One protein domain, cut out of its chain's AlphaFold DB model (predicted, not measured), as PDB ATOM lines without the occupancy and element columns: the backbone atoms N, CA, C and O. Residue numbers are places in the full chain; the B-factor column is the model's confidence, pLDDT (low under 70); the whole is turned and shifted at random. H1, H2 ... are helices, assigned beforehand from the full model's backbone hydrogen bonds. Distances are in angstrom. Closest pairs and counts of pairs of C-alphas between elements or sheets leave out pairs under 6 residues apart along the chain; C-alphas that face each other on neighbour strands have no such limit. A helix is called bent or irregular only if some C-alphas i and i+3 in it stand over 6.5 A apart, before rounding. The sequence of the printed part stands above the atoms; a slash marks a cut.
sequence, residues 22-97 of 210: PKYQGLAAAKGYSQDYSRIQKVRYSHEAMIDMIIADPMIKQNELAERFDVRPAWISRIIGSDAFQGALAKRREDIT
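This is residues 22 to 97 of the 210 residues of an uncharacterized protein of Desulfurellales bacterium (UniProt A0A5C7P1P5). H5, H4 and H3 follow one another round a bent arch, and H2 sits in its hollow, crossing H5. The short H1 packs on the first turn of H5, on the side away from H2. The printed part has 76 residues with five named helices, H1 to H5 in chain order, and no named strand; its class is all helix. It is compact, with a radius of gyration of the C-alphas of 11.9 A and spans of 33 by 31 by 21 A.

H5, residues 83 to 96, touches H2, residues 45 to 56, at a steep tilt of 51 degrees, the same way; the closest C-alphas, of Ile 51 and Leu 89, are 6.0 A apart. With residues 83 to 87 alone, H5 touches H1, residues 27 to 30; the closest C-alphas are those of Ala 28 and Asp 83, 4.7 A. H4, residues 73 to 80, is close to H5 but not clearly touching, the C-alphas of Ile 79 and Phe 85 being closest at 6.4 A. H4 touches H3, residues 62 to 69, about perpendicular at 86 degrees, closest at the C-alphas of Ala 66 and Pro 73, 5.3 A. H2 and H4 are near each other; H3 and H5 are apart. In H2, H3, H4 and H5 every O i to N i+4 pair is within hydrogen-bond range; H1 is too short for one.

H5 is 20.1 A long, from C-alpha 83 at (104.378, 135.008, 152.508) to C-alpha 96 at (114.333, 148.462, 141.340). H2 measures 16.5 A, H3 and H4 10.6 A each, and H1, beginning at C-alpha 27 (100.759, 138.141, 148.885), 5.0 A.

The C-alphas of Pro 22 and Glu 67 are farthest apart, 33.2 A. H1 to H2 is a long link, residues 31 to 44. The printed part has no cut, and no printed residue is under 70 in pLDDT.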
ATOM      1  N   PRO A  22     101.967 146.089 156.006       79.19
ATOM      2  CA  PRO A  22     100.814 145.282 155.581       79.19
ATOM      3  C   PRO A  22     100.677 145.126 154.060       79.19
ATOM      4  O   PRO A  22     100.100 144.150 153.598       79.19
ATOM      5  N   LYS A  23     101.255 146.040 153.268       79.94
ATOM      6  CA  LYS A  23     101.341 145.934 151.795       79.94
ATOM      7  C   LYS A  23     101.999 144.631 151.325       79.94
ATOM      8  O   LYS A  23     101.659 144.128 150.259       79.94
ATOM      9  N   TYR A  24     102.955 144.115 152.095       80.81
ATOM     10  CA  TYR A  24     103.731 142.928 151.742       80.81
ATOM     11  C   TYR A  24     103.215 141.646 152.407       80.81
ATOM     12  O   TYR A  24     103.813 140.590 152.213       80.81
ATOM     13  N   GLN A  25     102.114 141.731 153.157       83.19
ATOM     14  CA  GLN A  25     101.491 140.598 153.834       83.19
ATOM     15  C   GLN A  25     100.352 140.011 152.987       83.19
ATOM     16  O   GLN A  25      99.648 140.724 152.272       83.19
ATOM     17  N   GLY A  26     100.154 138.698 153.066       82.38
ATOM     18  CA  GLY A  26      99.091 137.971 152.365       82.38
ATOM     19  C   GLY A  26      99.295 137.819 150.852       82.38
ATOM     20  O   GLY A  26      98.431 137.259 150.169       82.38
ATOM     21  N   LEU A  27     100.431 138.261 150.307       84.81
ATOM     22  CA  LEU A  27     100.759 138.141 148.885       84.81
ATOM     23  C   LEU A  27     100.846 136.682 148.438       84.81
ATOM     24  O   LEU A  27     100.466 136.353 147.311       84.81
ATOM     25  N   ALA A  28     101.335 135.796 149.303       84.94
ATOM     26  CA  ALA A  28     101.395 134.382 148.969       84.94
ATOM     27  C   ALA A  28      99.995 133.741 148.961       84.94
ATOM     28  O   ALA A  28      99.698 132.949 148.065       84.94
ATOM     29  N   ALA A  29      99.108 134.141 149.877       85.75
ATOM     30  CA  ALA A  29      97.714 133.696 149.872       85.75
ATOM     31  C   ALA A  29      96.968 134.187 148.618       85.75
ATOM     32  O   ALA A  29      96.270 133.402 147.976       85.75
ATOM     33  N   ALA A  30      97.190 135.439 148.200       85.56
ATOM     34  CA  ALA A  30      96.626 135.988 146.963       85.56
ATOM     35  C   ALA A  30      97.079 135.226 145.701       85.56
ATOM     36  O   ALA A  30      96.330 135.124 144.733       85.56
ATOM     37  N   LYS A  31      98.288 134.648 145.719       84.81
ATOM     38  CA  LYS A  31      98.815 133.776 144.653       84.81
ATOM     39  C   LYS A  31      98.368 132.310 144.768       84.81
ATOM     40  O   LYS A  31      98.802 131.487 143.967       84.81
ATOM     41  N   GLY A  32      97.524 131.974 145.746       85.06
ATOM     42  CA  GLY A  32      96.993 130.624 145.951       85.06
ATOM     43  C   GLY A  32      97.894 129.687 146.761       85.06
ATOM     44  O   GLY A  32      97.669 128.477 146.765       85.06
ATOM     45  N   TYR A  33      98.915 130.197 147.457       85.12
ATOM     46  CA  TYR A  33      99.751 129.371 148.331       85.12
ATOM     47  C   TYR A  33      99.126 129.222 149.726       85.12
ATOM     48  O   TYR A  33      98.932 130.217 150.427       85.12
ATOM     49  N   SER A  34      98.907 127.978 150.174       82.75
ATOM     50  CA  SER A  34      98.514 127.692 151.567       82.75
ATOM     51  C   SER A  34      99.601 128.149 152.534       82.75
ATOM     52  O   SER A  34     100.747 127.729 152.376       82.75
ATOM     53  N   GLN A  35      99.273 128.979 153.524       80.50
ATOM     54  CA  GLN A  35     100.216 129.432 154.551       80.50
ATOM     55  C   GLN A  35     100.229 128.465 155.744       80.50
ATOM     56  O   GLN A  35      99.725 128.769 156.820       80.50
ATOM     57  N   ASP A  36     100.801 127.278 155.536       79.12
ATOM     58  CA  ASP A  36     100.973 126.280 156.598       79.12
ATOM     59  C   ASP A  36     102.153 126.640 157.521       79.12
ATOM     60  O   ASP A  36     103.099 127.319 157.116       79.12
ATOM     61  N   TYR A  37     102.185 126.064 158.727       70.75
ATOM     62  CA  TYR A  37     103.287 126.224 159.694       70.75
ATOM     63  C   TYR A  37     104.675 125.812 159.169       70.75
ATOM     64  O   TYR A  37     105.690 126.189 159.748       70.75
ATOM     65  N   SER A  38     104.746 125.043 158.077       77.81
ATOM     66  CA  SER A  38     106.015 124.623 157.464       77.81
ATOM     67  C   SER A  38     106.724 125.731 156.670       77.81
ATOM     68  O   SER A  38     107.846 125.523 156.195       77.81
ATOM     69  N   ARG A  39     106.081 126.893 156.502       84.94
ATOM     70  CA  ARG A  39     106.575 128.024 155.710       84.94
ATOM     71  C   ARG A  39     107.370 129.025 156.536       84.94
ATOM     72  O   ARG A  39     107.200 129.148 157.748       84.94
ATOM     73  N   ILE A  40     108.265 129.746 155.861       84.06
ATOM     74  CA  ILE A  40     109.147 130.691 156.542       84.06
ATOM     75  C   ILE A  40     108.364 131.928 156.993       84.06
ATOM     76  O   ILE A  40     107.638 132.537 156.214       84.06
ATOM     77  N   GLN A  41     108.555 132.307 158.256       84.44
ATOM     78  CA  GLN A  41     107.952 133.509 158.849       84.44
ATOM     79  C   GLN A  41     108.843 134.746 158.688       84.44
ATOM     80  O   GLN A  41     108.366 135.872 158.676       84.44
ATOM     81  N   LYS A  42     110.160 134.542 158.565       86.44
ATOM     82  CA  LYS A  42     111.148 135.615 158.444       86.44
ATOM     83  C   LYS A  42     112.183 135.281 157.377       86.44
ATOM     84  O   LYS A  42     112.660 134.146 157.283       86.44
ATOM     85  N   VAL A  43     112.546 136.290 156.594       87.88
ATOM     86  CA  VAL A  43     113.581 136.201 155.561       87.88
ATOM     87  C   VAL A  43     114.969 136.217 156.217       87.88
ATOM     88  O   VAL A  43     115.192 136.891 157.221       87.88
ATOM     89  N   ARG A  44     115.886 135.402 155.689       90.00
ATOM     90  CA  ARG A  44     117.292 135.307 156.106       90.00
ATOM     91  C   ARG A  44     118.171 135.713 154.922       90.00
ATOM     92  O   ARG A  44     117.707 135.644 153.789       90.00
ATOM     93  N   TYR A  45     119.446 136.006 155.166       90.50
ATOM     94  CA  TYR A  45     120.400 136.409 154.121       90.50
ATOM     95  C   TYR A  45     120.458 135.432 152.927       90.50
ATOM     96  O   TYR A  45     120.530 135.858 151.780       90.50
ATOM     97  N   SER A  46     120.348 134.117 153.157       89.62
ATOM     98  CA  SER A  46     120.310 133.120 152.072       89.62
ATOM     99  C   SER A  46     119.071 133.263 151.183       89.62
ATOM    100  O   SER A  46     119.141 133.052 149.976       89.62
ATOM    101  N   HIS A  47     117.932 133.634 151.771       91.00
ATOM    102  CA  HIS A  47     116.698 133.886 151.030       91.00
ATOM    103  C   HIS A  47     116.799 135.194 150.229       91.00
ATOM    104  O   HIS A  47     116.295 135.254 149.114       91.00
ATOM    105  N   GLU A  48     117.479 136.215 150.758       91.12
ATOM    106  CA  GLU A  48     117.745 137.468 150.033       91.12
ATOM    107  C   GLU A  48     118.649 137.233 148.821       91.12
ATOM    108  O   GLU A  48     118.320 137.672 147.723       91.12
ATOM    109  N   ALA A  49     119.715 136.443 148.972       92.75
ATOM    110  CA  ALA A  49     120.561 136.045 147.845       92.75
ATOM    111  C   ALA A  49     119.775 135.272 146.766       92.75
ATOM    112  O   ALA A  49     120.039 135.402 145.572       92.75
ATOM    113  N   MET A  50     118.782 134.473 147.176       92.56
ATOM    114  CA  MET A  50     117.900 133.762 146.247       92.56
ATOM    115  C   MET A  50     116.977 134.719 145.491       92.56
ATOM    116  O   MET A  50     116.785 134.548 144.289       92.56
ATOM    117  N   ILE A  51     116.432 135.731 146.173       93.38
ATOM    118  CA  ILE A  51     115.634 136.799 145.551       93.38
ATOM    119  C   ILE A  51     116.463 137.520 144.487       93.38
ATOM    120  O   ILE A  51     115.980 137.722 143.374       93.38
ATOM    121  N   ASP A  52     117.718 137.832 144.797       93.56
ATOM    122  CA  ASP A  52     118.611 138.548 143.886       93.56
ATOM    123  C   ASP A  52     118.904 137.748 142.622       93.56
ATOM    124  O   ASP A  52     118.854 138.296 141.521       93.56
ATOM    125  N   MET A  53     119.115 136.438 142.758       93.31
ATOM    126  CA  MET A  53     119.278 135.567 141.595       93.31
ATOM    127  C   MET A  53     118.007 135.451 140.755       93.31
ATOM    128  O   MET A  53     118.105 135.490 139.534       93.31
ATOM    129  N   ILE A  54     116.826 135.350 141.371       93.38
ATOM    130  CA  ILE A  54     115.552 135.286 140.632       93.38
ATOM    131  C   ILE A  54     115.283 136.593 139.874       93.38
ATOM    132  O   ILE A  54     114.698 136.578 138.793       93.38
ATOM    133  N   ILE A  55     115.678 137.732 140.442       93.19
ATOM    134  CA  ILE A  55     115.533 139.033 139.782       93.19
ATOM    135  C   ILE A  55     116.546 139.183 138.641       93.19
ATOM    136  O   ILE A  55     116.185 139.707 137.589       93.19
ATOM    137  N   ALA A  56     117.786 138.729 138.838       93.81
ATOM    138  CA  ALA A  56     118.833 138.789 137.822       93.81
ATOM    139  C   ALA A  56     118.560 137.845 136.638       93.81
ATOM    140  O   ALA A  56     118.770 138.233 135.490       93.81
ATOM    141  N   ASP A  57     118.073 136.634 136.912       93.75
ATOM    142  CA  ASP A  57     117.694 135.641 135.910       93.75
ATOM    143  C   ASP A  57     116.271 135.117 136.176       93.75
ATOM    144  O   ASP A  57     116.077 134.167 136.940       93.75
ATOM    145  N   PRO A  58     115.248 135.702 135.530       90.06
ATOM    146  CA  PRO A  58     113.864 135.289 135.733       90.06
ATOM    147  C   PRO A  58     113.536 133.919 135.119       90.06
ATOM    148  O   PRO A  58     112.456 133.390 135.393       90.06
ATOM    149  N   MET A  59     114.412 133.345 134.282       92.94
ATOM    150  CA  MET A  59     114.201 132.028 133.665       92.94
ATOM    151  C   MET A  59     114.817 130.883 134.478       92.94
ATOM    152  O   MET A  59     114.616 129.717 134.118       92.94
ATOM    153  N   ILE A  60     115.514 131.191 135.578       92.12
ATOM    154  CA  ILE A  60     116.167 130.189 136.421       92.12
ATOM    155  C   ILE A  60     115.163 129.166 136.966       92.12
ATOM    156  O   ILE A  60     114.092 129.498 137.491       92.12
ATOM    157  N   LYS A  61     115.510 127.882 136.862       93.06
ATOM    158  CA  LYS A  61     114.651 126.800 137.361       93.06
ATOM    159  C   LYS A  61     114.866 126.568 138.854       93.06
ATOM    160  O   LYS A  61     115.956 126.747 139.389       93.06
ATOM    161  N   GLN A  62     113.841 126.047 139.533       91.25
ATOM    162  CA  GLN A  62     113.945 125.691 140.956       91.25
ATOM    163  C   GLN A  62     115.024 124.633 141.230       91.25
ATOM    164  O   GLN A  62     115.656 124.682 142.278       91.25
ATOM    165  N   ASN A  63     115.259 123.709 140.292       92.75
ATOM    166  CA  ASN A  63     116.321 122.705 140.418       92.75
ATOM    167  C   ASN A  63     117.717 123.338 140.331       92.75
ATOM    168  O   ASN A  63     118.591 122.988 141.109       92.75
ATOM    169  N   GLU A  64     117.904 124.326 139.457       93.06
ATOM    170  CA  GLU A  64     119.181 125.040 139.321       93.06
ATOM    171  C   GLU A  64     119.459 125.919 140.550       93.06
ATOM    172  O   GLU A  64     120.588 125.995 141.029       93.06
ATOM    173  N   LEU A  65     118.419 126.537 141.125       92.50
ATOM    174  CA  LEU A  65     118.524 127.196 142.430       92.50
ATOM    175  C   LEU A  65     118.904 126.195 143.534       92.50
ATOM    176  O   LEU A  65     119.704 126.524 144.406       92.50
ATOM    177  N   ALA A  66     118.351 124.980 143.494       94.00
ATOM    178  CA  ALA A  66     118.640 123.923 144.464       94.00
ATOM    179  C   ALA A  66     120.118 123.532 144.447       94.00
ATOM    180  O   ALA A  66     120.742 123.470 145.504       94.00
ATOM    181  N   GLU A  67     120.679 123.359 143.251       94.25
ATOM    182  CA  GLU A  67     122.090 123.035 143.041       94.25
ATOM    183  C   GLU A  67     123.021 124.156 143.522       94.25
ATOM    184  O   GLU A  67     123.995 123.885 144.221       94.25
ATOM    185  N   ARG A  68     122.713 125.425 143.218       91.50
ATOM    186  CA  ARG A  68     123.563 126.559 143.636       91.50
ATOM    187  C   ARG A  68     123.604 126.766 145.148       91.50
ATOM    188  O   ARG A  68     124.621 127.216 145.668       91.50
ATOM    189  N   PHE A  69     122.498 126.495 145.837       91.56
ATOM    190  CA  PHE A  69     122.392 126.671 147.287       91.56
ATOM    191  C   PHE A  69     122.656 125.390 148.087       91.56
ATOM    192  O   PHE A  69     122.589 125.447 149.312       91.56
ATOM    193  N   ASP A  70     122.944 124.267 147.421       93.38
ATOM    194  CA  ASP A  70     123.106 122.942 148.034       93.38
ATOM    195  C   ASP A  70     121.909 122.542 148.925       93.38
ATOM    196  O   ASP A  70     122.029 122.088 150.064       93.38
ATOM    197  N   VAL A  71     120.694 122.761 148.412       93.19
ATOM    198  CA  VAL A  71     119.436 122.472 149.119       93.19
ATOM    199  C   VAL A  71     118.514 121.595 148.286       93.19
ATOM    200  O   VAL A  71     118.673 121.426 147.084       93.19
ATOM    201  N   ARG A  72     117.484 121.028 148.921       93.31
ATOM    202  CA  ARG A  72     116.496 120.193 148.222       93.31
ATOM    203  C   ARG A  72     115.498 121.063 147.435       93.31
ATOM    204  O   ARG A  72     114.973 122.019 148.014       93.31
ATOM    205  N   PRO A  73     115.089 120.683 146.208       92.31
ATOM    206  CA  PRO A  73     114.096 121.436 145.425       92.31
ATOM    207  C   PRO A  73     112.759 121.653 146.153       92.31
ATOM    208  O   PRO A  73     112.168 122.730 146.106       92.31
ATOM    209  N   ALA A  74     112.307 120.653 146.919       91.44
ATOM    210  CA  ALA A  74     111.086 120.757 147.720       91.44
ATOM    211  C   ALA A  74     111.162 121.855 148.798       91.44
ATOM    212  O   ALA A  74     110.147 122.459 149.141       91.44
ATOM    213  N   TRP A  75     112.354 122.128 149.337       92.12
ATOM    214  CA  TRP A  75     112.556 123.193 150.319       92.12
ATOM    215  C   TRP A  75     112.466 124.577 149.667       92.12
ATOM    216  O   TRP A  75     111.792 125.455 150.200       92.12
ATOM    217  N   ILE A  76     113.025 124.738 148.462       92.69
ATOM    218  CA  ILE A  76     112.890 125.972 147.671       92.69
ATOM    219  C   ILE A  76     111.428 126.258 147.345       92.69
ATOM    220  O   ILE A  76     110.966 127.376 147.547       92.69
ATOM    221  N   SER A  77     110.669 125.249 146.916       91.56
ATOM    222  CA  SER A  77     109.234 125.412 146.649       91.56
ATOM    223  C   SER A  77     108.462 125.907 147.886       91.56
ATOM    224  O   SER A  77     107.618 126.808 147.796       91.56
ATOM    225  N   ARG A  78     108.801 125.396 149.079       91.88
ATOM    226  CA  ARG A  78     108.220 125.877 150.346       91.88
ATOM    227  C   ARG A  78     108.577 127.334 150.621       91.88
ATOM    228  O   ARG A  78     107.686 128.103 150.986       91.88
ATOM    229  N   ILE A  79     109.833 127.720 150.410       91.50
ATOM    230  CA  ILE A  79     110.294 129.104 150.590       91.50
ATOM    231  C   ILE A  79     109.586 130.041 149.627       91.50
ATOM    232  O   ILE A  79     108.996 131.015 150.079       91.50
ATOM    233  N   ILE A  80     109.577 129.723 148.330       91.06
ATOM    234  CA  ILE A  80     108.973 130.580 147.309       91.06
ATOM    235  C   ILE A  80     107.493 130.813 147.618       91.06
ATOM    236  O   ILE A  80     107.034 131.943 147.535       91.06
ATOM    237  N   GLY A  81     106.742 129.790 148.028       89.31
ATOM    238  CA  GLY A  81     105.330 129.972 148.390       89.31
ATOM    239  C   GLY A  81     105.080 130.562 149.788       89.31
ATOM    240  O   GLY A  81     103.933 130.587 150.230       89.31
ATOM    241  N   SER A  82     106.119 130.968 150.522       90.94
ATOM    242  CA  SER A  82     105.973 131.609 151.835       90.94
ATOM    243  C   SER A  82     105.673 133.095 151.692       90.94
ATOM    244  O   SER A  82     106.284 133.781 150.870       90.94
ATOM    245  N   ASP A  83     104.778 133.601 152.537       90.25
ATOM    246  CA  ASP A  83     104.378 135.008 152.508       90.25
ATOM    247  C   ASP A  83     105.552 135.960 152.736       90.25
ATOM    248  O   ASP A  83     105.771 136.870 151.941       90.25
ATOM    249  N   ALA A  84     106.408 135.659 153.717       88.56
ATOM    250  CA  ALA A  84     107.604 136.451 153.994       88.56
ATOM    251  C   ALA A  84     108.547 136.559 152.777       88.56
ATOM    252  O   ALA A  84     109.137 137.612 152.538       88.56
ATOM    253  N   PHE A  85     108.678 135.489 151.981       91.69
ATOM    254  CA  PHE A  85     109.507 135.498 150.773       91.69
ATOM    255  C   PHE A  85     108.878 136.338 149.660       91.69
ATOM    256  O   PHE A  85     109.561 137.138 149.024       91.69
ATOM    257  N   GLN A  86     107.573 136.174 149.431       91.38
ATOM    258  CA  GLN A  86     106.845 136.933 148.413       91.38
ATOM    259  C   GLN A  86     106.797 138.429 148.744       91.38
ATOM    260  O   GLN A  86     106.946 139.246 147.836       91.38
ATOM    261  N   GLY A  87     106.669 138.779 150.026       89.38
ATOM    262  CA  GLY A  87     106.775 140.149 150.519       89.38
ATOM    263  C   GLY A  87     108.138 140.773 150.245       89.38
ATOM    264  O   GLY A  87     108.219 141.835 149.628       89.38
ATOM    265  N   ALA A  88     109.221 140.083 150.607       89.12
ATOM    266  CA  ALA A  88     110.574 140.572 150.343       89.12
ATOM    267  C   ALA A  88     110.893 140.677 148.842       89.12
ATOM    268  O   ALA A  88     111.525 141.641 148.415       89.12
ATOM    269  N   LEU A  89     110.415 139.732 148.024       90.75
ATOM    270  CA  LEU A  89     110.546 139.799 146.568       90.75
ATOM    271  C   LEU A  89     109.783 140.999 145.985       90.75
ATOM    272  O   LEU A  89     110.297 141.679 145.101       90.75
ATOM    273  N   ALA A  90     108.562 141.263 146.460       88.75
ATOM    274  CA  ALA A  90     107.766 142.405 146.015       88.75
ATOM    275  C   ALA A  90     108.445 143.730 146.366       88.75
ATOM    276  O   ALA A  90     108.588 144.580 145.489       88.75
ATOM    277  N   LYS A  91     108.940 143.853 147.603       87.69
ATOM    278  CA  LYS A  91     109.747 144.992 148.037       87.69
ATOM    279  C   LYS A  91     110.956 145.198 147.124       87.69
ATOM    280  O   LYS A  91     111.111 146.263 146.548       87.69
ATOM    281  N   ARG A  92     111.757 144.156 146.887       88.94
ATOM    282  CA  ARG A  92     112.962 144.296 146.056       88.94
ATOM    283  C   ARG A  92     112.653 144.699 144.611       88.94
ATOM    284  O   ARG A  92     113.423 145.423 143.992       88.94
ATOM    285  N   ARG A  93     111.522 144.251 144.059       89.12
ATOM    286  CA  ARG A  93     111.068 144.680 142.724       89.12
ATOM    287  C   ARG A  93     110.613 146.136 142.720       89.12
ATOM    288  O   ARG A  93     110.869 146.829 141.742       89.12
ATOM    289  N   GLU A  94     109.958 146.587 143.783       85.12
ATOM    290  CA  GLU A  94     109.577 147.988 143.964       85.12
ATOM    291  C   GLU A  94     110.813 148.892 144.030       85.12
ATOM    292  O   GLU A  94     110.870 149.871 143.292       85.12
ATOM    293  N   ASP A  95     111.836 148.493 144.787       83.56
ATOM    294  CA  ASP A  95     113.097 149.236 144.924       83.56
ATOM    295  C   ASP A  95     113.821 149.424 143.576       83.56
ATOM    296  O   ASP A  95     114.455 150.449 143.334       83.56
ATOM    297  N   ILE A  96     113.716 148.437 142.679       84.38
ATOM    298  CA  ILE A  96     114.333 148.462 141.340       84.38
ATOM    299  C   ILE A  96     113.456 149.207 140.321       84.38
ATOM    300  O   ILE A  96     113.945 149.673 139.288       84.38
ATOM    301  N   THR A  97     112.152 149.322 140.573       84.25
ATOM    302  CA  THR A  97     111.230 149.969 139.636       84.25
ATOM    303  C   THR A  97     111.419 151.483 139.689       84.25
ATOM    304  O   THR A  97     111.403 152.089 140.755       84.25
TER     305      THR A  97